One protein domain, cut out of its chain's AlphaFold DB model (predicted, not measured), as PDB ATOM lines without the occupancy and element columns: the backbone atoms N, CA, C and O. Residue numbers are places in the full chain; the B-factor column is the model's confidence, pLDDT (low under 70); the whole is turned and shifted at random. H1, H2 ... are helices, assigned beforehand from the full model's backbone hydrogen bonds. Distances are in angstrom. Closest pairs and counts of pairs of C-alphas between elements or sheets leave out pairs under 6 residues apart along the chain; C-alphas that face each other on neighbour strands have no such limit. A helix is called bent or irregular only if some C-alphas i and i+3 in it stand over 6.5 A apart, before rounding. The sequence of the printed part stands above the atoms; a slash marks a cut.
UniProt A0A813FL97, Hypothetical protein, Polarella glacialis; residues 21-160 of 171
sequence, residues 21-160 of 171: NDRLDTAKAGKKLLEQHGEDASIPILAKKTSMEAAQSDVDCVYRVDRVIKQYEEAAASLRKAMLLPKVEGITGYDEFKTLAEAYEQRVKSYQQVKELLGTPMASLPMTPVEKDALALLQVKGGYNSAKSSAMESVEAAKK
ATOM      1  N   ASN A  21     110.122 221.022 190.158       85.75
ATOM      2  CA  ASN A  21     109.567 222.280 189.657       85.75
ATOM      3  C   ASN A  21     110.647 223.359 189.507       85.75
ATOM      4  O   ASN A  21     110.725 223.989 188.451       85.75
ATOM      5  N   ASP A  22     111.548 223.495 190.484       85.69
ATOM      6  CA  ASP A  22     112.662 224.450 190.420       85.69
ATOM      7  C   ASP A  22     113.569 224.190 189.206       85.69
ATOM      8  O   ASP A  22     113.990 225.112 188.492       85.69
ATOM      9  N   ARG A  23     113.849 222.915 188.910       87.00
ATOM     10  CA  ARG A  23     114.602 222.513 187.712       87.00
ATOM     11  C   ARG A  23     113.849 222.818 186.424       87.00
ATOM     12  O   ARG A  23     114.472 223.266 185.462       87.00
ATOM     13  N   LEU A  24     112.535 222.594 186.389       89.50
ATOM     14  CA  LEU A  24     111.713 222.902 185.222       89.50
ATOM     15  C   LEU A  24     111.723 224.404 184.917       89.50
ATOM     16  O   LEU A  24     111.874 224.797 183.758       89.50
ATOM     17  N   ASP A  25     111.592 225.242 185.939       92.12
ATOM     18  CA  ASP A  25     111.580 226.692 185.763       92.12
ATOM     19  C   ASP A  25     112.963 227.236 185.388       92.12
ATOM     20  O   ASP A  25     113.067 228.084 184.497       92.12
ATOM     21  N   THR A  26     114.035 226.658 185.938       92.44
ATOM     22  CA  THR A  26     115.412 226.952 185.505       92.44
ATOM     23  C   THR A  26     115.628 226.584 184.033       92.44
ATOM     24  O   THR A  26     116.160 227.389 183.262       92.44
ATOM     25  N   ALA A  27     115.144 225.419 183.599       90.00
ATOM     26  CA  ALA A  27     115.268 224.978 182.214       90.00
ATOM     27  C   ALA A  27     114.474 225.872 181.246       90.00
ATOM     28  O   ALA A  27     114.972 226.222 180.171       90.00
ATOM     29  N   LYS A  28     113.262 226.304 181.627       93.69
ATOM     30  CA  LYS A  28     112.480 227.292 180.861       93.69
ATOM     31  C   LYS A  28     113.216 228.624 180.761       93.69
ATOM     32  O   LYS A  28     113.243 229.211 179.680       93.69
ATOM     33  N   ALA A  29     113.829 229.088 181.850       94.62
ATOM     34  CA  ALA A  29     114.636 230.304 181.842       94.62
ATOM     35  C   ALA A  29     115.850 230.168 180.908       94.62
ATOM     36  O   ALA A  29     116.114 231.079 180.128       94.62
ATOM     37  N   GLY A  30     116.530 229.015 180.910       94.44
ATOM     38  CA  GLY A  30     117.655 228.738 180.011       94.44
ATOM     39  C   GLY A  30     117.235 228.714 178.541       94.44
ATOM     40  O   GLY A  30     117.887 229.317 177.690       94.44
ATOM     41  N   LYS A  31     116.090 228.094 178.231       94.44
ATOM     42  CA  LYS A  31     115.496 228.135 176.889       94.44
ATOM     43  C   LYS A  31     115.165 229.567 176.465       94.44
ATOM     44  O   LYS A  31     115.552 229.979 175.374       94.44
ATOM     45  N   LYS A  32     114.489 230.324 177.335       95.94
ATOM     46  CA  LYS A  32     114.102 231.717 177.083       95.94
ATOM     47  C   LYS A  32     115.323 232.602 176.829       95.94
ATOM     48  O   LYS A  32     115.290 233.402 175.904       95.94
ATOM     49  N   LEU A  33     116.403 232.415 177.591       95.75
ATOM     50  CA  LEU A  33     117.671 233.122 177.398       95.75
ATOM     51  C   LEU A  33     118.196 232.949 175.962       95.75
ATOM     52  O   LEU A  33     118.549 233.930 175.314       95.75
ATOM     53  N   LEU A  34     118.184 231.720 175.439       95.19
ATOM     54  CA  LEU A  34     118.623 231.439 174.069       95.19
ATOM     55  C   LEU A  34     117.645 231.942 173.004       95.19
ATOM     56  O   LEU A  34     118.075 232.375 171.943       95.19
ATOM     57  N   GLU A  35     116.337 231.867 173.246       94.50
ATOM     58  CA  GLU A  35     115.328 232.332 172.283       94.50
ATOM     59  C   GLU A  35     115.305 233.857 172.157       94.50
ATOM     60  O   GLU A  35     115.110 234.371 171.059       94.50
ATOM     61  N   GLN A  36     115.519 234.579 173.260       95.25
ATOM     62  CA  GLN A  36     115.497 236.042 173.273       95.25
ATOM     63  C   GLN A  36     116.773 236.666 172.712       95.25
ATOM     64  O   GLN A  36     116.703 237.725 172.096       95.25
ATOM     65  N   HIS A  37     117.923 236.027 172.933       92.88
ATOM     66  CA  HIS A  37     119.225 236.618 172.619       92.88
ATOM     67  C   HIS A  37     120.016 235.850 171.553       92.88
ATOM     68  O   HIS A  37     121.042 236.338 171.098       92.88
ATOM     69  N   GLY A  38     119.568 234.663 171.131       91.69
ATOM     70  CA  GLY A  38     120.174 233.918 170.028       91.69
ATOM     71  C   GLY A  38     121.683 233.705 170.189       91.69
ATOM     72  O   GLY A  38     122.149 233.125 171.178       91.69
ATOM     73  N   GLU A  39     122.446 234.162 169.196       90.44
ATOM     74  CA  GLU A  39     123.910 234.065 169.181       90.44
ATOM     75  C   GLU A  39     124.573 234.906 170.278       90.44
ATOM     76  O   GLU A  39     125.527 234.425 170.893       90.44
ATOM     77  N   ASP A  40     124.017 236.073 170.620       93.00
ATOM     78  CA  ASP A  40     124.569 236.966 171.649       93.00
ATOM     79  C   ASP A  40     124.586 236.314 173.040       93.00
ATOM     80  O   ASP A  40     125.459 236.612 173.854       93.00
ATOM     81  N   ALA A  41     123.666 235.381 173.320       92.69
ATOM     82  CA  ALA A  41     123.729 234.534 174.514       92.69
ATOM     83  C   ALA A  41     124.561 233.262 174.298       92.69
ATOM     84  O   ALA A  41     125.261 232.816 175.206       92.69
ATOM     85  N   SER A  42     124.503 232.663 173.108       90.38
ATOM     86  CA  SER A  42     125.168 231.384 172.834       90.38
ATOM     87  C   SER A  42     126.694 231.496 172.875       90.38
ATOM     88  O   SER A  42     127.352 230.638 173.464       90.38
ATOM     89  N   ILE A  43     127.262 232.561 172.304       89.44
ATOM     90  CA  ILE A  43     128.712 232.799 172.255       89.44
ATOM     91  C   ILE A  43     129.335 232.866 173.661       89.44
ATOM     92  O   ILE A  43     130.233 232.064 173.940       89.44
ATOM     93  N   PRO A  44     128.889 233.743 174.586       91.94
ATOM     94  CA  PRO A  44     129.476 233.808 175.923       91.94
ATOM     95  C   PRO A  44     129.238 232.535 176.747       91.94
ATOM     96  O   PRO A  44     130.112 232.148 177.522       91.94
ATOM     97  N   ILE A  45     128.108 231.838 176.566       93.12
ATOM     98  CA  ILE A  45     127.844 230.542 177.218       93.12
ATOM     99  C   ILE A  45     128.865 229.489 176.767       93.12
ATOM    100  O   ILE A  45     129.436 228.783 177.600       93.12
ATOM    101  N   LEU A  46     129.135 229.401 175.461       92.19
ATOM    102  CA  LEU A  46     130.141 228.490 174.917       92.19
ATOM    103  C   LEU A  46     131.555 228.876 175.363       92.19
ATOM    104  O   LEU A  46     132.319 228.001 175.757       92.19
ATOM    105  N   ALA A  47     131.883 230.169 175.391       89.31
ATOM    106  CA  ALA A  47     133.172 230.644 175.890       89.31
ATOM    107  C   ALA A  47     133.393 230.270 177.367       89.31
ATOM    108  O   ALA A  47     134.463 229.769 177.722       89.31
ATOM    109  N   LYS A  48     132.373 230.434 178.225       94.06
ATOM    110  CA  LYS A  48     132.421 229.980 179.626       94.06
ATOM    111  C   LYS A  48     132.633 228.471 179.723       94.06
ATOM    112  O   LYS A  48     133.494 228.041 180.486       94.06
ATOM    113  N   LYS A  49     131.916 227.675 178.922       93.19
ATOM    114  CA  LYS A  49     132.124 226.222 178.860       93.19
ATOM    115  C   LYS A  49     133.578 225.888 178.509       93.19
ATOM    116  O   LYS A  49     134.208 225.125 179.232       93.19
ATOM    117  N   THR A  50     134.118 226.464 177.437       90.69
ATOM    118  CA  THR A  50     135.500 226.205 177.009       90.69
ATOM    119  C   THR A  50     136.511 226.627 178.075       90.69
ATOM    120  O   THR A  50     137.468 225.902 178.331       90.69
ATOM    121  N   SER A  51     136.280 227.753 178.757       92.88
ATOM    122  CA  SER A  51     137.095 228.173 179.903       92.88
ATOM    123  C   SER A  51     137.048 227.155 181.051       92.88
ATOM    124  O   SER A  51     138.094 226.828 181.611       92.88
ATOM    125  N   MET A  52     135.871 226.608 181.376       92.44
ATOM    126  CA  MET A  52     135.731 225.550 182.384       92.44
ATOM    127  C   MET A  52     136.453 224.259 181.985       92.44
ATOM    128  O   MET A  52     137.131 223.665 182.818       92.44
ATOM    129  N   GLU A  53     136.350 223.835 180.724       91.25
ATOM    130  CA  GLU A  53     137.045 222.645 180.210       91.25
ATOM    131  C   GLU A  53     138.570 222.817 180.232       91.25
ATOM    132  O   GLU A  53     139.294 221.891 180.606       91.25
ATOM    133  N   ALA A  54     139.064 224.009 179.887       91.00
ATOM    134  CA  ALA A  54     140.484 224.336 179.957       91.00
ATOM    135  C   ALA A  54     141.000 224.303 181.404       91.00
ATOM    136  O   ALA A  54     141.999 223.644 181.679       91.00
ATOM    137  N   ALA A  55     140.285 224.937 182.339       95.25
ATOM    138  CA  ALA A  55     140.623 224.902 183.762       95.25
ATOM    139  C   ALA A  55     140.588 223.474 184.335       95.25
ATOM    140  O   ALA A  55     141.472 223.085 185.091       95.25
ATOM    141  N   GLN A  56     139.604 222.656 183.944       94.19
ATOM    142  CA  GLN A  56     139.547 221.254 184.364       94.19
ATOM    143  C   GLN A  56     140.727 220.447 183.810       94.19
ATOM    144  O   GLN A  56     141.311 219.639 184.527       94.19
ATOM    145  N   SER A  57     141.107 220.682 182.553       94.25
ATOM    146  CA  SER A  57     142.266 220.024 181.938       94.25
ATOM    147  C   SER A  57     143.574 220.391 182.646       94.25
ATOM    148  O   SER A  57     144.460 219.549 182.778       94.25
ATOM    149  N   ASP A  58     143.683 221.629 183.128       96.25
ATOM    150  CA  ASP A  58     144.818 222.105 183.919       96.25
ATOM    151  C   ASP A  58     144.887 221.418 185.297       96.25
ATOM    152  O   ASP A  58     145.921 220.857 185.666       96.25
ATOM    153  N   VAL A  59     143.754 221.321 186.008       96.12
ATOM    154  CA  VAL A  59     143.636 220.530 187.252       96.12
ATOM    155  C   VAL A  59     144.054 219.074 187.026       96.12
ATOM    156  O   VAL A  59     144.834 218.516 187.804       96.12
ATOM    157  N   ASP A  60     143.578 218.460 185.943       96.12
ATOM    158  CA  ASP A  60     143.923 217.085 185.585       96.12
ATOM    159  C   ASP A  60     145.421 216.932 185.278       96.12
ATOM    160  O   ASP A  60     146.019 215.908 185.622       96.12
ATOM    161  N   CYS A  61     146.042 217.930 184.642       96.62
ATOM    162  CA  CYS A  61     147.474 217.943 184.354       96.62
ATOM    163  C   CYS A  61     148.295 217.928 185.650       96.62
ATOM    164  O   CYS A  61     149.134 217.042 185.836       96.62
ATOM    165  N   VAL A  62     147.985 218.840 186.578       96.81
ATOM    166  CA  VAL A  62     148.644 218.921 187.891       96.81
ATOM    167  C   VAL A  62     148.479 217.613 188.665       96.81
ATOM    168  O   VAL A  62     149.460 217.051 189.158       96.81
ATOM    169  N   TYR A  63     147.265 217.056 188.692       96.88
ATOM    170  CA  TYR A  63     146.996 215.774 189.344       96.88
ATOM    171  C   TYR A  63     147.815 214.617 188.746       96.88
ATOM    172  O   TYR A  63     148.341 213.767 189.473       96.88
ATOM    173  N   ARG A  64     147.952 214.563 187.416       97.75
ATOM    174  CA  ARG A  64     148.737 213.520 186.739       97.75
ATOM    175  C   ARG A  64     150.225 213.634 187.046       97.75
ATOM    176  O   ARG A  64     150.852 212.601 187.272       97.75
ATOM    177  N   VAL A  65     150.774 214.847 187.087       98.31
ATOM    178  CA  VAL A  65     152.170 215.081 187.487       98.31
ATOM    179  C   VAL A  65     152.412 214.565 188.905       98.31
ATOM    180  O   VAL A  65     153.348 213.797 189.124       98.31
ATOM    181  N   ASP A  66     151.518 214.883 189.843       97.81
ATOM    182  CA  ASP A  66     151.598 214.384 191.219       97.81
ATOM    183  C   ASP A  66     151.560 212.861 191.312       97.81
ATOM    184  O   ASP A  66     152.310 212.244 192.073       97.81
ATOM    185  N   ARG A  67     150.696 212.232 190.517       98.44
ATOM    186  CA  ARG A  67     150.613 210.775 190.459       98.44
ATOM    187  C   ARG A  67     151.907 210.153 189.928       98.44
ATOM    188  O   ARG A  67     152.353 209.156 190.488       98.44
ATOM    189  N   VAL A  68     152.503 210.725 188.881       98.50
ATOM    190  CA  VAL A  68     153.765 210.229 188.304       98.50
ATOM    191  C   VAL A  68     154.916 210.345 189.304       98.50
ATOM    192  O   VAL A  68     155.689 209.398 189.433       98.50
ATOM    193  N   ILE A  69     154.996 211.450 190.057       98.56
ATOM    194  CA  ILE A  69     155.988 211.622 191.131       98.56
ATOM    195  C   ILE A  69     155.901 210.459 192.123       98.56
ATOM    196  O   ILE A  69     156.885 209.748 192.309       98.56
ATOM    197  N   LYS A  70     154.707 210.202 192.675       98.62
ATOM    198  CA  LYS A  70     154.495 209.115 193.645       98.62
ATOM    199  C   LYS A  70     154.863 207.748 193.077       98.62
ATOM    200  O   LYS A  70     155.541 206.969 193.734       98.62
ATOM    201  N   GLN A  71     154.461 207.466 191.838       98.75
ATOM    202  CA  GLN A  71     154.767 206.191 191.186       98.75
ATOM    203  C   GLN A  71     156.275 205.970 191.011       98.75
ATOM    204  O   GLN A  71     156.754 204.854 191.208       98.75
ATOM    205  N   TYR A  72     157.038 207.010 190.665       98.81
ATOM    206  CA  TYR A  72     158.494 206.899 190.567       98.81
ATOM    207  C   TYR A  72     159.183 206.807 191.928       98.81
ATOM    208  O   TYR A  72     160.135 206.039 192.055       98.81
ATOM    209  N   GLU A  73     158.693 207.512 192.950       98.69
ATOM    210  CA  GLU A  73     159.178 207.363 194.328       98.69
ATOM    211  C   GLU A  73     158.970 205.928 194.837       98.69
ATOM    212  O   GLU A  73     159.904 205.298 195.338       98.69
ATOM    213  N   GLU A  74     157.772 205.372 194.639       98.75
ATOM    214  CA  GLU A  74     157.434 203.993 195.006       98.75
ATOM    215  C   GLU A  74     158.283 202.968 194.241       98.75
ATOM    216  O   GLU A  74     158.781 202.004 194.836       98.75
ATOM    217  N   ALA A  75     158.492 203.171 192.936       98.75
ATOM    218  CA  ALA A  75     159.320 202.294 192.112       98.75
ATOM    219  C   ALA A  75     160.790 202.315 192.558       98.75
ATOM    220  O   ALA A  75     161.388 201.254 192.752       98.75
ATOM    221  N   ALA A  76     161.361 203.503 192.782       98.75
ATOM    222  CA  ALA A  76     162.724 203.650 193.282       98.75
ATOM    223  C   ALA A  76     162.891 202.973 194.649       98.75
ATOM    224  O   ALA A  76     163.791 202.150 194.823       98.75
ATOM    225  N   ALA A  77     161.985 203.233 195.596       98.69
ATOM    226  CA  ALA A  77     162.014 202.616 196.920       98.69
ATOM    227  C   ALA A  77     161.912 201.082 196.848       98.69
ATOM    228  O   ALA A  77     162.633 200.373 197.556       98.69
ATOM    229  N   SER A  78     161.063 200.561 195.960       98.62
ATOM    230  CA  SER A  78     160.900 199.119 195.752       98.62
ATOM    231  C   SER A  78     162.167 198.473 195.191       98.62
ATOM    232  O   SER A  78     162.590 197.433 195.696       98.62
ATOM    233  N   LEU A  79     162.823 199.107 194.213       98.56
ATOM    234  CA  LEU A  79     164.102 198.641 193.667       98.56
ATOM    235  C   LEU A  79     165.207 198.657 194.730       98.56
ATOM    236  O   LEU A  79     165.907 197.661 194.902       98.56
ATOM    237  N   ARG A  80     165.316 199.742 195.510       98.25
ATOM    238  CA  ARG A  80     166.275 199.844 196.626       98.25
ATOM    239  C   ARG A  80     166.048 198.747 197.661       98.25
ATOM    240  O   ARG A  80     167.005 198.130 198.119       98.25
ATOM    241  N   LYS A  81     164.788 198.466 198.005       98.31
ATOM    242  CA  LYS A  81     164.428 197.377 198.921       98.31
ATOM    243  C   LYS A  81     164.805 196.012 198.344       98.31
ATOM    244  O   LYS A  81     165.364 195.194 199.068       98.31
ATOM    245  N   ALA A  82     164.535 195.772 197.062       98.00
ATOM    246  CA  ALA A  82     164.859 194.511 196.397       98.00
ATOM    247  C   ALA A  82     166.372 194.231 196.364       98.00
ATOM    248  O   ALA A  82     166.775 193.082 196.503       98.00
ATOM    249  N   MET A  83     167.212 195.269 196.270       97.25
ATOM    250  CA  MET A  83     168.675 195.133 196.340       97.25
ATOM    251  C   MET A  83     169.196 194.613 197.691       97.25
ATOM    252  O   MET A  83     170.321 194.126 197.754       97.25
ATOM    253  N   LEU A  84     168.415 194.736 198.771       97.50
ATOM    254  CA  LEU A  84     168.788 194.248 200.106       97.50
ATOM    255  C   LEU A  84     168.398 192.782 200.333       97.50
ATOM    256  O   LEU A  84     168.756 192.202 201.357       97.50
ATOM    257  N   LEU A  85     167.633 192.195 199.412       97.19
ATOM    258  CA  LEU A  85     167.162 190.821 199.510       97.19
ATOM    259  C   LEU A  85     168.115 189.870 198.765       97.19
ATOM    260  O   LEU A  85     168.758 190.276 197.794       97.19
ATOM    261  N   PRO A  86     168.211 188.593 199.180       97.56
ATOM    262  CA  PRO A  86     168.955 187.587 198.430       97.56
ATOM    263  C   PRO A  86     168.431 187.448 196.996       97.56
ATOM    264  O   PRO A  86     167.220 187.491 196.766       97.56
ATOM    265  N   LYS A  87     169.338 187.228 196.034       97.38
ATOM    266  CA  LYS A  87     168.951 186.926 194.650       97.38
ATOM    267  C   LYS A  87     168.157 185.616 194.620       97.38
ATOM    268  O   LYS A  87     168.598 184.608 195.168       97.38
ATOM    269  N   VAL A  88     167.000 185.644 193.967       97.38
ATOM    270  CA  VAL A  88     166.136 184.472 193.761       97.38
ATOM    271  C   VAL A  88     166.394 183.889 192.374       97.38
ATOM    272  O   VAL A  88     166.418 184.629 191.388       97.38
ATOM    273  N   GLU A  89     166.573 182.568 192.294       96.69
ATOM    274  CA  GLU A  89     166.739 181.849 191.027       96.69
ATOM    275  C   GLU A  89     165.548 182.104 190.086       96.69
ATOM    276  O   GLU A  89     164.394 182.133 190.508       96.69
ATOM    277  N   GLY A  90     165.834 182.336 188.802       96.50
ATOM    278  CA  GLY A  90     164.823 182.652 187.787       96.50
ATOM    279  C   GLY A  90     164.425 184.132 187.689       96.50
ATOM    280  O   GLY A  90     163.813 184.516 186.694       96.50
ATOM    281  N   ILE A  91     164.808 184.986 188.647       96.19
ATOM    282  CA  ILE A  91     164.627 186.443 188.543       96.19
ATOM    283  C   ILE A  91     165.906 187.074 187.976       96.19
ATOM    284  O   ILE A  91     167.004 186.862 188.487       96.19
ATOM    285  N   THR A  92     165.769 187.868 186.915       96.50
ATOM    286  CA  THR A  92     166.879 188.540 186.219       96.50
ATOM    287  C   THR A  92     166.869 190.054 186.479       96.50
ATOM    288  O   THR A  92     165.939 190.580 187.086       96.50
ATOM    289  N   GLY A  93     167.927 190.766 186.068       95.19
ATOM    290  CA  GLY A  93     167.967 192.238 186.105       95.19
ATOM    291  C   GLY A  93     168.404 192.883 187.429       95.19
ATOM    292  O   GLY A  93     168.436 194.107 187.516       95.19
ATOM    293  N   TYR A  94     168.797 192.105 188.446       96.56
ATOM    294  CA  TYR A  94     169.273 192.644 189.737       96.56
ATOM    295  C   TYR A  94     170.402 193.673 189.600       96.56
ATOM    296  O   TYR A  94     170.483 194.614 190.389       96.56
ATOM    297  N   ASP A  95     171.268 193.496 188.603       96.38
ATOM    298  CA  ASP A  95     172.431 194.358 188.400       96.38
ATOM    299  C   ASP A  95     172.024 195.758 187.882       96.38
ATOM    300  O   ASP A  95     172.773 196.721 188.040       96.38
ATOM    301  N   GLU A  96     170.803 195.907 187.352       98.06
ATOM    302  CA  GLU A  96     170.243 197.181 186.878       98.06
ATOM    303  C   GLU A  96     169.459 197.938 187.958       98.06
ATOM    304  O   GLU A  96     169.201 199.134 187.804       98.06
ATOM    305  N   PHE A  97     169.084 197.279 189.063       98.12
ATOM    306  CA  PHE A  97     168.189 197.863 190.070       98.12
ATOM    307  C   PHE A  97     168.720 199.182 190.630       98.12
ATOM    308  O   PHE A  97     167.951 200.127 190.804       98.12
ATOM    309  N   LYS A  98     170.036 199.268 190.861       98.25
ATOM    310  CA  LYS A  98     170.680 200.497 191.339       98.25
ATOM    311  C   LYS A  98     170.511 201.637 190.334       98.25
ATOM    312  O   LYS A  98     170.039 202.709 190.704       98.25
ATOM    313  N   THR A  99     170.872 201.387 189.078       98.50
ATOM    314  CA  THR A  99     170.829 202.380 187.999       98.50
ATOM    315  C   THR A  99     169.400 202.855 187.740       98.50
ATOM    316  O   THR A  99     169.165 204.051 187.589       98.50
ATOM    317  N   LEU A 100     168.424 201.941 187.743       98.56
ATOM    318  CA  LEU A 100     167.013 202.279 187.555       98.56
ATOM    319  C   LEU A 100     166.440 203.072 188.734       98.56
ATOM    320  O   LEU A 100     165.711 204.037 188.509       98.56
ATOM    321  N   ALA A 101     166.788 202.719 189.976       98.62
ATOM    322  CA  ALA A 101     166.372 203.489 191.145       98.62
ATOM    323  C   ALA A 101     166.893 204.934 191.072       98.62
ATOM    324  O   ALA A 101     166.118 205.874 191.229       98.62
ATOM    325  N   GLU A 102     168.176 205.115 190.745       98.69
ATOM    326  CA  GLU A 102     168.787 206.441 190.569       98.69
ATOM    327  C   GLU A 102     168.134 207.229 189.423       98.69
ATOM    328  O   GLU A 102     167.887 208.429 189.554       98.69
ATOM    329  N   ALA A 103     167.793 206.568 188.312       98.69
ATOM    330  CA  ALA A 103     167.099 207.200 187.194       98.69
ATOM    331  C   ALA A 103     165.679 207.666 187.567       98.69
ATOM    332  O   ALA A 103     165.281 208.776 187.202       98.69
ATOM    333  N   TYR A 104     164.917 206.863 188.318       98.75
ATOM    334  CA  TYR A 104     163.600 207.268 188.816       98.75
ATOM    335  C   TYR A 104     163.701 208.430 189.808       98.75
ATOM    336  O   TYR A 104     162.964 209.403 189.669       98.75
ATOM    337  N   GLU A 105     164.657 208.394 190.739       98.75
ATOM    338  CA  GLU A 105     164.929 209.494 191.676       98.75
ATOM    339  C   GLU A 105     165.282 210.800 190.936       98.75
ATOM    340  O   GLU A 105     164.821 211.882 191.305       98.75
ATOM    341  N   GLN A 106     166.063 210.724 189.853       98.69
ATOM    342  CA  GLN A 106     166.350 211.883 189.001       98.69
ATOM    343  C   GLN A 106     165.094 212.397 188.291       98.69
ATOM    344  O   GLN A 106     164.865 213.608 188.252       98.69
ATOM    345  N   ARG A 107     164.249 211.502 187.765       98.50
ATOM    346  CA  ARG A 107     162.983 211.893 187.132       98.50
ATOM    347  C   ARG A 107     162.029 212.554 188.114       98.50
ATOM    348  O   ARG A 107     161.415 213.549 187.738       98.50
ATOM    349  N   VAL A 108     161.943 212.076 189.355       98.75
ATOM    350  CA  VAL A 108     161.153 212.720 190.417       98.75
ATOM    351  C   VAL A 108     161.546 214.189 190.563       98.75
ATOM    352  O   VAL A 108     160.667 215.045 190.525       98.75
ATOM    353  N   LYS A 109     162.848 214.506 190.614       98.62
ATOM    354  CA  LYS A 109     163.325 215.901 190.694       98.62
ATOM    355  C   LYS A 109     162.858 216.744 189.505       98.62
ATOM    356  O   LYS A 109     162.402 217.867 189.696       98.62
ATOM    357  N   SER A 110     162.918 216.207 188.285       98.56
ATOM    358  CA  SER A 110     162.411 216.913 187.099       98.56
ATOM    359  C   SER A 110     160.899 217.144 187.164       98.56
ATOM    360  O   SER A 110     160.434 218.234 186.849       98.56
ATOM    361  N   TYR A 111     160.116 216.153 187.592       98.50
ATOM    362  CA  TYR A 111     158.665 216.311 187.717       98.50
ATOM    363  C   TYR A 111     158.267 217.244 188.866       98.50
ATOM    364  O   TYR A 111     157.268 217.945 188.747       98.50
ATOM    365  N   GLN A 112     159.056 217.318 189.939       98.44
ATOM    366  CA  GLN A 112     158.875 218.312 190.999       98.44
ATOM    367  C   GLN A 112     159.087 219.738 190.473       98.44
ATOM    368  O   GLN A 112     158.272 220.608 190.763       98.44
ATOM    369  N   GLN A 113     160.102 219.962 189.630       98.25
ATOM    370  CA  GLN A 113     160.291 221.251 188.947       98.25
ATOM    371  C   GLN A 113     159.114 221.578 188.018       98.25
ATOM    372  O   GLN A 113     158.618 222.698 188.026       98.25
ATOM    373  N   VAL A 114     158.621 220.601 187.247       98.00
ATOM    374  CA  VAL A 114     157.423 220.789 186.407       98.00
ATOM    375  C   VAL A 114     156.207 221.145 187.259       98.00
ATOM    376  O   VAL A 114     155.476 222.066 186.916       98.00
ATOM    377  N   LYS A 115     155.999 220.457 188.386       97.06
ATOM    378  CA  LYS A 115     154.906 220.754 189.316       97.06
ATOM    379  C   LYS A 115     154.992 222.185 189.848       97.06
ATOM    380  O   LYS A 115     153.977 222.871 189.902       97.06
ATOM    381  N   GLU A 116     156.186 222.631 190.225       97.00
ATOM    382  CA  GLU A 116     156.413 223.999 190.693       97.00
ATOM    383  C   GLU A 116     156.107 225.030 189.598       97.00
ATOM    384  O   GLU A 116     155.435 226.022 189.869       97.00
ATOM    385  N   LEU A 117     156.514 224.756 188.353       96.81
ATOM    386  CA  LEU A 117     156.210 225.606 187.198       96.81
ATOM    387  C   LEU A 117     154.711 225.669 186.873       96.81
ATOM    388  O   LEU A 117     154.233 226.725 186.466       96.81
ATOM    389  N   LEU A 118     153.977 224.563 187.037       95.69
ATOM    390  CA  LEU A 118     152.522 224.533 186.847       95.69
ATOM    391  C   LEU A 118     151.785 225.320 187.942       95.69
ATOM    392  O   LEU A 118     150.766 225.947 187.671       95.69
ATOM    393  N   GLY A 119     152.311 225.328 189.169       94.00
ATOM    394  CA  GLY A 119     151.790 226.149 190.256       94.00
ATOM    395  C   GLY A 119     150.348 225.807 190.650       94.00
ATOM    396  O   GLY A 119     149.983 224.643 190.823       94.00
ATOM    397  N   THR A 120     149.537 226.844 190.875       93.31
ATOM    398  CA  THR A 120     148.117 226.688 191.226       93.31
ATOM    399  C   THR A 120     147.276 226.575 189.955       93.31
ATOM    400  O   THR A 120     147.391 227.467 189.113       93.31
ATOM    401  N   PRO A 121     146.403 225.554 189.834       93.44
ATOM    402  CA  PRO A 121     145.533 225.415 188.676       93.44
ATOM    403  C   PRO A 121     144.687 226.663 188.411       93.44
ATOM    404  O   PRO A 121     144.225 227.331 189.344       93.44
ATOM    405  N   MET A 122     144.440 226.954 187.138       91.06
ATOM    406  CA  MET A 122     143.639 228.095 186.720       91.06
ATOM    407  C   MET A 122     142.190 227.984 187.205       91.06
ATOM    408  O   MET A 122     141.544 226.938 187.114       91.06
ATOM    409  N   ALA A 123     141.645 229.107 187.672       89.88
ATOM    410  CA  ALA A 123     140.226 229.216 187.976       89.88
ATOM    411  C   ALA A 123     139.393 229.283 186.685       89.88
ATOM    412  O   ALA A 123     139.820 229.848 185.677       89.88
ATOM    413  N   SER A 124     138.172 228.752 186.734       88.94
ATOM    414  CA  SER A 124     137.195 228.898 185.654       88.94
ATOM    415  C   SER A 124     136.154 229.966 185.961       88.94
ATOM    416  O   SER A 124     135.878 230.289 187.120       88.94
ATOM    417  N   LEU A 125     135.536 230.497 184.905       89.38
ATOM    418  CA  LEU A 125     134.362 231.345 185.050       89.38
ATOM    419  C   LEU A 125     133.157 230.497 185.482       89.38
ATOM    420  O   LEU A 125     132.827 229.522 184.801       89.38
ATOM    421  N   PRO A 126     132.452 230.862 186.566       92.44
ATOM    422  CA  PRO A 126     131.280 230.114 186.986       92.44
ATOM    423  C   PRO A 126     130.126 230.281 185.985       92.44
ATOM    424  O   PRO A 126     129.895 231.363 185.432       92.44
ATOM    425  N   MET A 127     129.360 229.204 185.803       93.94
ATOM    426  CA  MET A 127     128.071 229.224 185.111       93.94
ATOM    427  C   MET A 127     126.925 229.124 186.114       93.94
ATOM    428  O   MET A 127     126.923 228.263 187.002       93.94
ATOM    429  N   THR A 128     125.923 229.976 185.930       96.38
ATOM    430  CA  THR A 128     124.651 229.898 186.653       96.38
ATOM    431  C   THR A 128     123.859 228.646 186.240       96.38
ATOM    432  O   THR A 128     124.102 228.087 185.165       96.38
ATOM    433  N   PRO A 129     122.881 228.188 187.043       95.56
ATOM    434  CA  PRO A 129     122.011 227.073 186.655       95.56
ATOM    435  C   PRO A 129     121.299 227.292 185.308       95.56
ATOM    436  O   PRO A 129     121.240 226.379 184.490       95.56
ATOM    437  N   VAL A 130     120.846 228.522 185.046       97.06
ATOM    438  CA  VAL A 130     120.195 228.922 183.787       97.06
ATOM    439  C   VAL A 130     121.150 228.778 182.597       97.06
ATOM    440  O   VAL A 130     120.772 228.221 181.569       97.06
ATOM    441  N   GLU A 131     122.401 229.229 182.737       96.56
ATOM    442  CA  GLU A 131     123.428 229.094 181.693       96.56
ATOM    443  C   GLU A 131     123.801 227.627 181.433       96.56
ATOM    444  O   GLU A 131     124.044 227.258 180.285       96.56
ATOM    445  N   LYS A 132     123.813 226.775 182.467       95.50
ATOM    446  CA  LYS A 132     124.052 225.328 182.318       95.50
ATOM    447  C   LYS A 132     122.924 224.637 181.552       95.50
ATOM    448  O   LYS A 132     123.197 223.839 180.659       95.50
ATOM    449  N   ASP A 133     121.668 224.960 181.860       94.62
ATOM    450  CA  ASP A 133     120.521 224.397 181.139       94.62
ATOM    451  C   ASP A 133     120.458 224.919 179.693       94.62
ATOM    452  O   ASP A 133     120.197 224.153 178.763       94.62
ATOM    453  N   ALA A 134     120.781 226.198 179.474       94.88
ATOM    454  CA  ALA A 134     120.959 226.752 178.135       94.88
ATOM    455  C   ALA A 134     122.074 226.021 177.362       94.88
ATOM    456  O   ALA A 134     121.876 225.618 176.214       94.88
ATOM    457  N   LEU A 135     123.221 225.761 177.992       94.94
ATOM    458  CA  LEU A 135     124.306 225.003 177.374       94.94
ATOM    459  C   LEU A 135     123.863 223.591 176.956       94.94
ATOM    460  O   LEU A 135     124.170 223.162 175.842       94.94
ATOM    461  N   ALA A 136     123.105 222.891 177.803       93.38
ATOM    462  CA  ALA A 136     122.568 221.571 177.477       93.38
ATOM    463  C   ALA A 136     121.654 221.617 176.237       93.38
ATOM    464  O   ALA A 136     121.764 220.772 175.346       93.38
ATOM    465  N   LEU A 137     120.802 222.642 176.120       92.38
ATOM    466  CA  LEU A 137     119.961 222.848 174.936       92.38
ATOM    467  C   LEU A 137     120.786 223.125 173.670       92.38
ATOM    468  O   LEU A 137     120.448 222.608 172.602       92.38
ATOM    469  N   LEU A 138     121.871 223.903 173.771       91.12
ATOM    470  CA  LEU A 138     122.796 224.139 172.654       91.12
ATOM    471  C   LEU A 138     123.468 222.843 172.193       91.12
ATOM    472  O   LEU A 138     123.552 222.597 170.992       91.12
ATOM    473  N   GLN A 139     123.898 221.989 173.124       89.19
ATOM    474  CA  GLN A 139     124.513 220.699 172.802       89.19
ATOM    475  C   GLN A 139     123.532 219.751 172.108       89.19
ATOM    476  O   GLN A 139     123.900 219.114 171.124       89.19
ATOM    477  N   VAL A 140     122.276 219.696 172.565       87.75
ATOM    478  CA  VAL A 140     121.226 218.900 171.912       87.75
ATOM    479  C   VAL A 140     120.951 219.412 170.498       87.75
ATOM    480  O   VAL A 140     120.903 218.615 169.563       87.75
ATOM    481  N   LYS A 141     120.827 220.735 170.309       81.06
ATOM    482  CA  LYS A 141     120.648 221.335 168.976       81.06
ATOM    483  C   LYS A 141     121.843 221.060 168.059       81.06
ATOM    484  O   LYS A 141     121.646 220.664 166.916       81.06
ATOM    485  N   GLY A 142     123.068 221.230 168.558       77.19
ATOM    486  CA  GLY A 142     124.296 220.946 167.814       77.19
ATOM    487  C   GLY A 142     124.396 219.477 167.403       77.19
ATOM    488  O   GLY A 142     124.616 219.184 166.233       77.19
ATOM    489  N   GLY A 143     124.143 218.550 168.333       72.31
ATOM    490  CA  GLY A 143     124.136 217.113 168.056       72.31
ATOM    491  C   GLY A 143     123.061 216.700 167.049       72.31
ATOM    492  O   GLY A 143     123.340 215.921 166.139       72.31
ATOM    493  N   TYR A 144     121.854 217.264 167.154       59.31
ATOM    494  CA  TYR A 144     120.783 217.053 166.178       59.31
ATOM    495  C   TYR A 144     121.171 217.552 164.781       59.31
ATOM    496  O   TYR A 144     120.970 216.840 163.797       59.31
ATOM    497  N   ASN A 145     121.759 218.747 164.691       65.00
ATOM    498  CA  ASN A 145     122.202 219.315 163.421       65.00
ATOM    499  C   ASN A 145     123.280 218.444 162.762       65.00
ATOM    500  O   ASN A 145     123.154 218.139 161.577       65.00
ATOM    501  N   SER A 146     124.268 217.973 163.531       62.78
ATOM    502  CA  SER A 146     125.313 217.070 163.032       62.78
ATOM    503  C   SER A 146     124.764 215.704 162.604       62.78
ATOM    504  O   SER A 146     125.162 215.169 161.575       62.78
ATOM    505  N   ALA A 147     123.820 215.122 163.351       55.84
ATOM    506  CA  ALA A 147     123.197 213.853 162.965       55.84
ATOM    507  C   ALA A 147     122.353 213.992 161.687       55.84
ATOM    508  O   ALA A 147     122.370 213.116 160.819       55.84
ATOM    509  N   LYS A 148     121.632 215.111 161.548       59.88
ATOM    510  CA  LYS A 148     120.826 215.418 160.366       59.88
ATOM    511  C   LYS A 148     121.694 215.617 159.120       59.88
ATOM    512  O   LYS A 148     121.342 215.071 158.076       59.88
ATOM    513  N   SER A 149     122.805 216.354 159.211       63.31
ATOM    514  CA  SER A 149     123.716 216.546 158.072       63.31
ATOM    515  C   SER A 149     124.319 215.218 157.612       63.31
ATOM    516  O   SER A 149     124.217 214.894 156.432       63.31
ATOM    517  N   SER A 150     124.807 214.387 158.538       69.94
ATOM    518  CA  SER A 150     125.353 213.063 158.205       69.94
ATOM    519  C   SER A 150     124.316 212.138 157.554       69.94
ATOM    520  O   SER A 150     124.633 211.386 156.629       69.94
ATOM    521  N   ALA A 151     123.056 212.197 157.998       61.91
ATOM    522  CA  ALA A 151     121.970 211.430 157.389       61.91
ATOM    523  C   ALA A 151     121.652 211.913 155.963       61.91
ATOM    524  O   ALA A 151     121.460 211.091 155.068       61.91
ATOM    525  N   MET A 152     121.635 213.230 155.728       69.06
ATOM    526  CA  MET A 152     121.429 213.796 154.391       69.06
ATOM    527  C   MET A 152     122.578 213.439 153.442       69.06
ATOM    528  O   MET A 152     122.316 212.987 152.329       69.06
ATOM    529  N   GLU A 153     123.830 213.535 153.894       75.19
ATOM    530  CA  GLU A 153     125.008 213.129 153.115       75.19
ATOM    531  C   GLU A 153     124.957 211.644 152.729       75.19
ATOM    532  O   GLU A 153     125.226 211.280 151.583       75.19
ATOM    533  N   SER A 154     124.528 210.781 153.653       66.94
ATOM    534  CA  SER A 154     124.378 209.342 153.403       66.94
ATOM    535  C   SER A 154     123.270 209.039 152.388       66.94
ATOM    536  O   SER A 154     123.436 208.185 151.515       66.94
ATOM    537  N   VAL A 155     122.142 209.755 152.463       71.94
ATOM    538  CA  VAL A 155     121.038 209.634 151.498       71.94
ATOM    539  C   VAL A 155     121.465 210.125 150.114       71.94
ATOM    540  O   VAL A 155     121.160 209.478 149.111       71.94
ATOM    541  N   GLU A 156     122.202 211.230 150.031       75.00
ATOM    542  CA  GLU A 156     122.743 211.720 148.763       75.00
ATOM    543  C   GLU A 156     123.772 210.759 148.162       75.00
ATOM    544  O   GLU A 156     123.743 210.513 146.953       75.00
ATOM    545  N   ALA A 157     124.642 210.170 148.985       70.44
ATOM    546  CA  ALA A 157     125.591 209.150 148.551       70.44
ATOM    547  C   ALA A 157     124.868 207.903 148.012       70.44
ATOM    548  O   ALA A 157     125.179 207.438 146.913       70.44
ATOM    549  N   ALA A 158     123.841 207.418 148.716       70.44
ATOM    550  CA  ALA A 158     123.017 206.296 148.270       70.44
ATOM    551  C   ALA A 158     122.269 206.607 146.962       70.44
ATOM    552  O   ALA A 158     122.202 205.767 146.061       70.44
ATOM    553  N   LYS A 159     121.760 207.836 146.809       75.69
ATOM    554  CA  LYS A 159     121.090 208.289 145.585       75.69
ATOM    555  C   LYS A 159     122.055 208.341 144.398       75.69
ATOM    556  O   LYS A 159     121.711 207.846 143.330       75.69
ATOM    557  N   LYS A 160     123.277 208.854 144.600       74.31
ATOM    558  CA  LYS A 160     124.344 208.876 143.582       74.31
ATOM    559  C   LYS A 160     124.765 207.464 143.166       74.31
ATOM    560  O   LYS A 160     124.910 207.199 141.973       74.31
TER     561      LYS A 160
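Overview. This is residues 21 to 160 of the 171 residues of the protein "Hypothetical protein" of Polarella glacialis (UniProt A0A813FL97). H1b, the long arm of bent H1, and H2 make a long helical hairpin; H1a and H3 turn off where H1b begins, residues 140 to 160 sticking out. The printed part, 140 residues with named helices H1, H2, H3, is all helix. It is extended, radius of gyration of the C-alphas 26.5 A, spanning 74 by 48 by 30 A.

Arrangement. H1, residues 21 to 82, assigned as one helix by its hydrogen bonds, is bent, C-alphas 36 and 39 being 9.6 A apart, into H1a, 21 to 36, and H1b, 39 to 82. H1b touches H2, residues 94 to 118, in a hairpin at a shallow tilt of 29 degrees, closest C-alphas Ala 76 and Ala 101, 4.2 A. H2 is irregular: C-alphas 95 and 98 are 7.0 A apart. H3, residues 129 to 160, touches H1a, closest C-alphas Gly 30 and Ala 134, 4.3 A. Every O i to N i+4 pair is within hydrogen-bond range in H1a and H3, 39 of 40 in H1b, 19 of 21 in H2.

Along the chain. H1b is 63.1 A long, H3 46.8 A. C-alpha 21 is at (109.567, 222.280, 189.657), C-alpha 160 at (124.344, 208.876, 143.582).

Size, cuts and confidence. The H1 to H2 link is long. Residues 144 to 152 and 154 have pLDDT under 70.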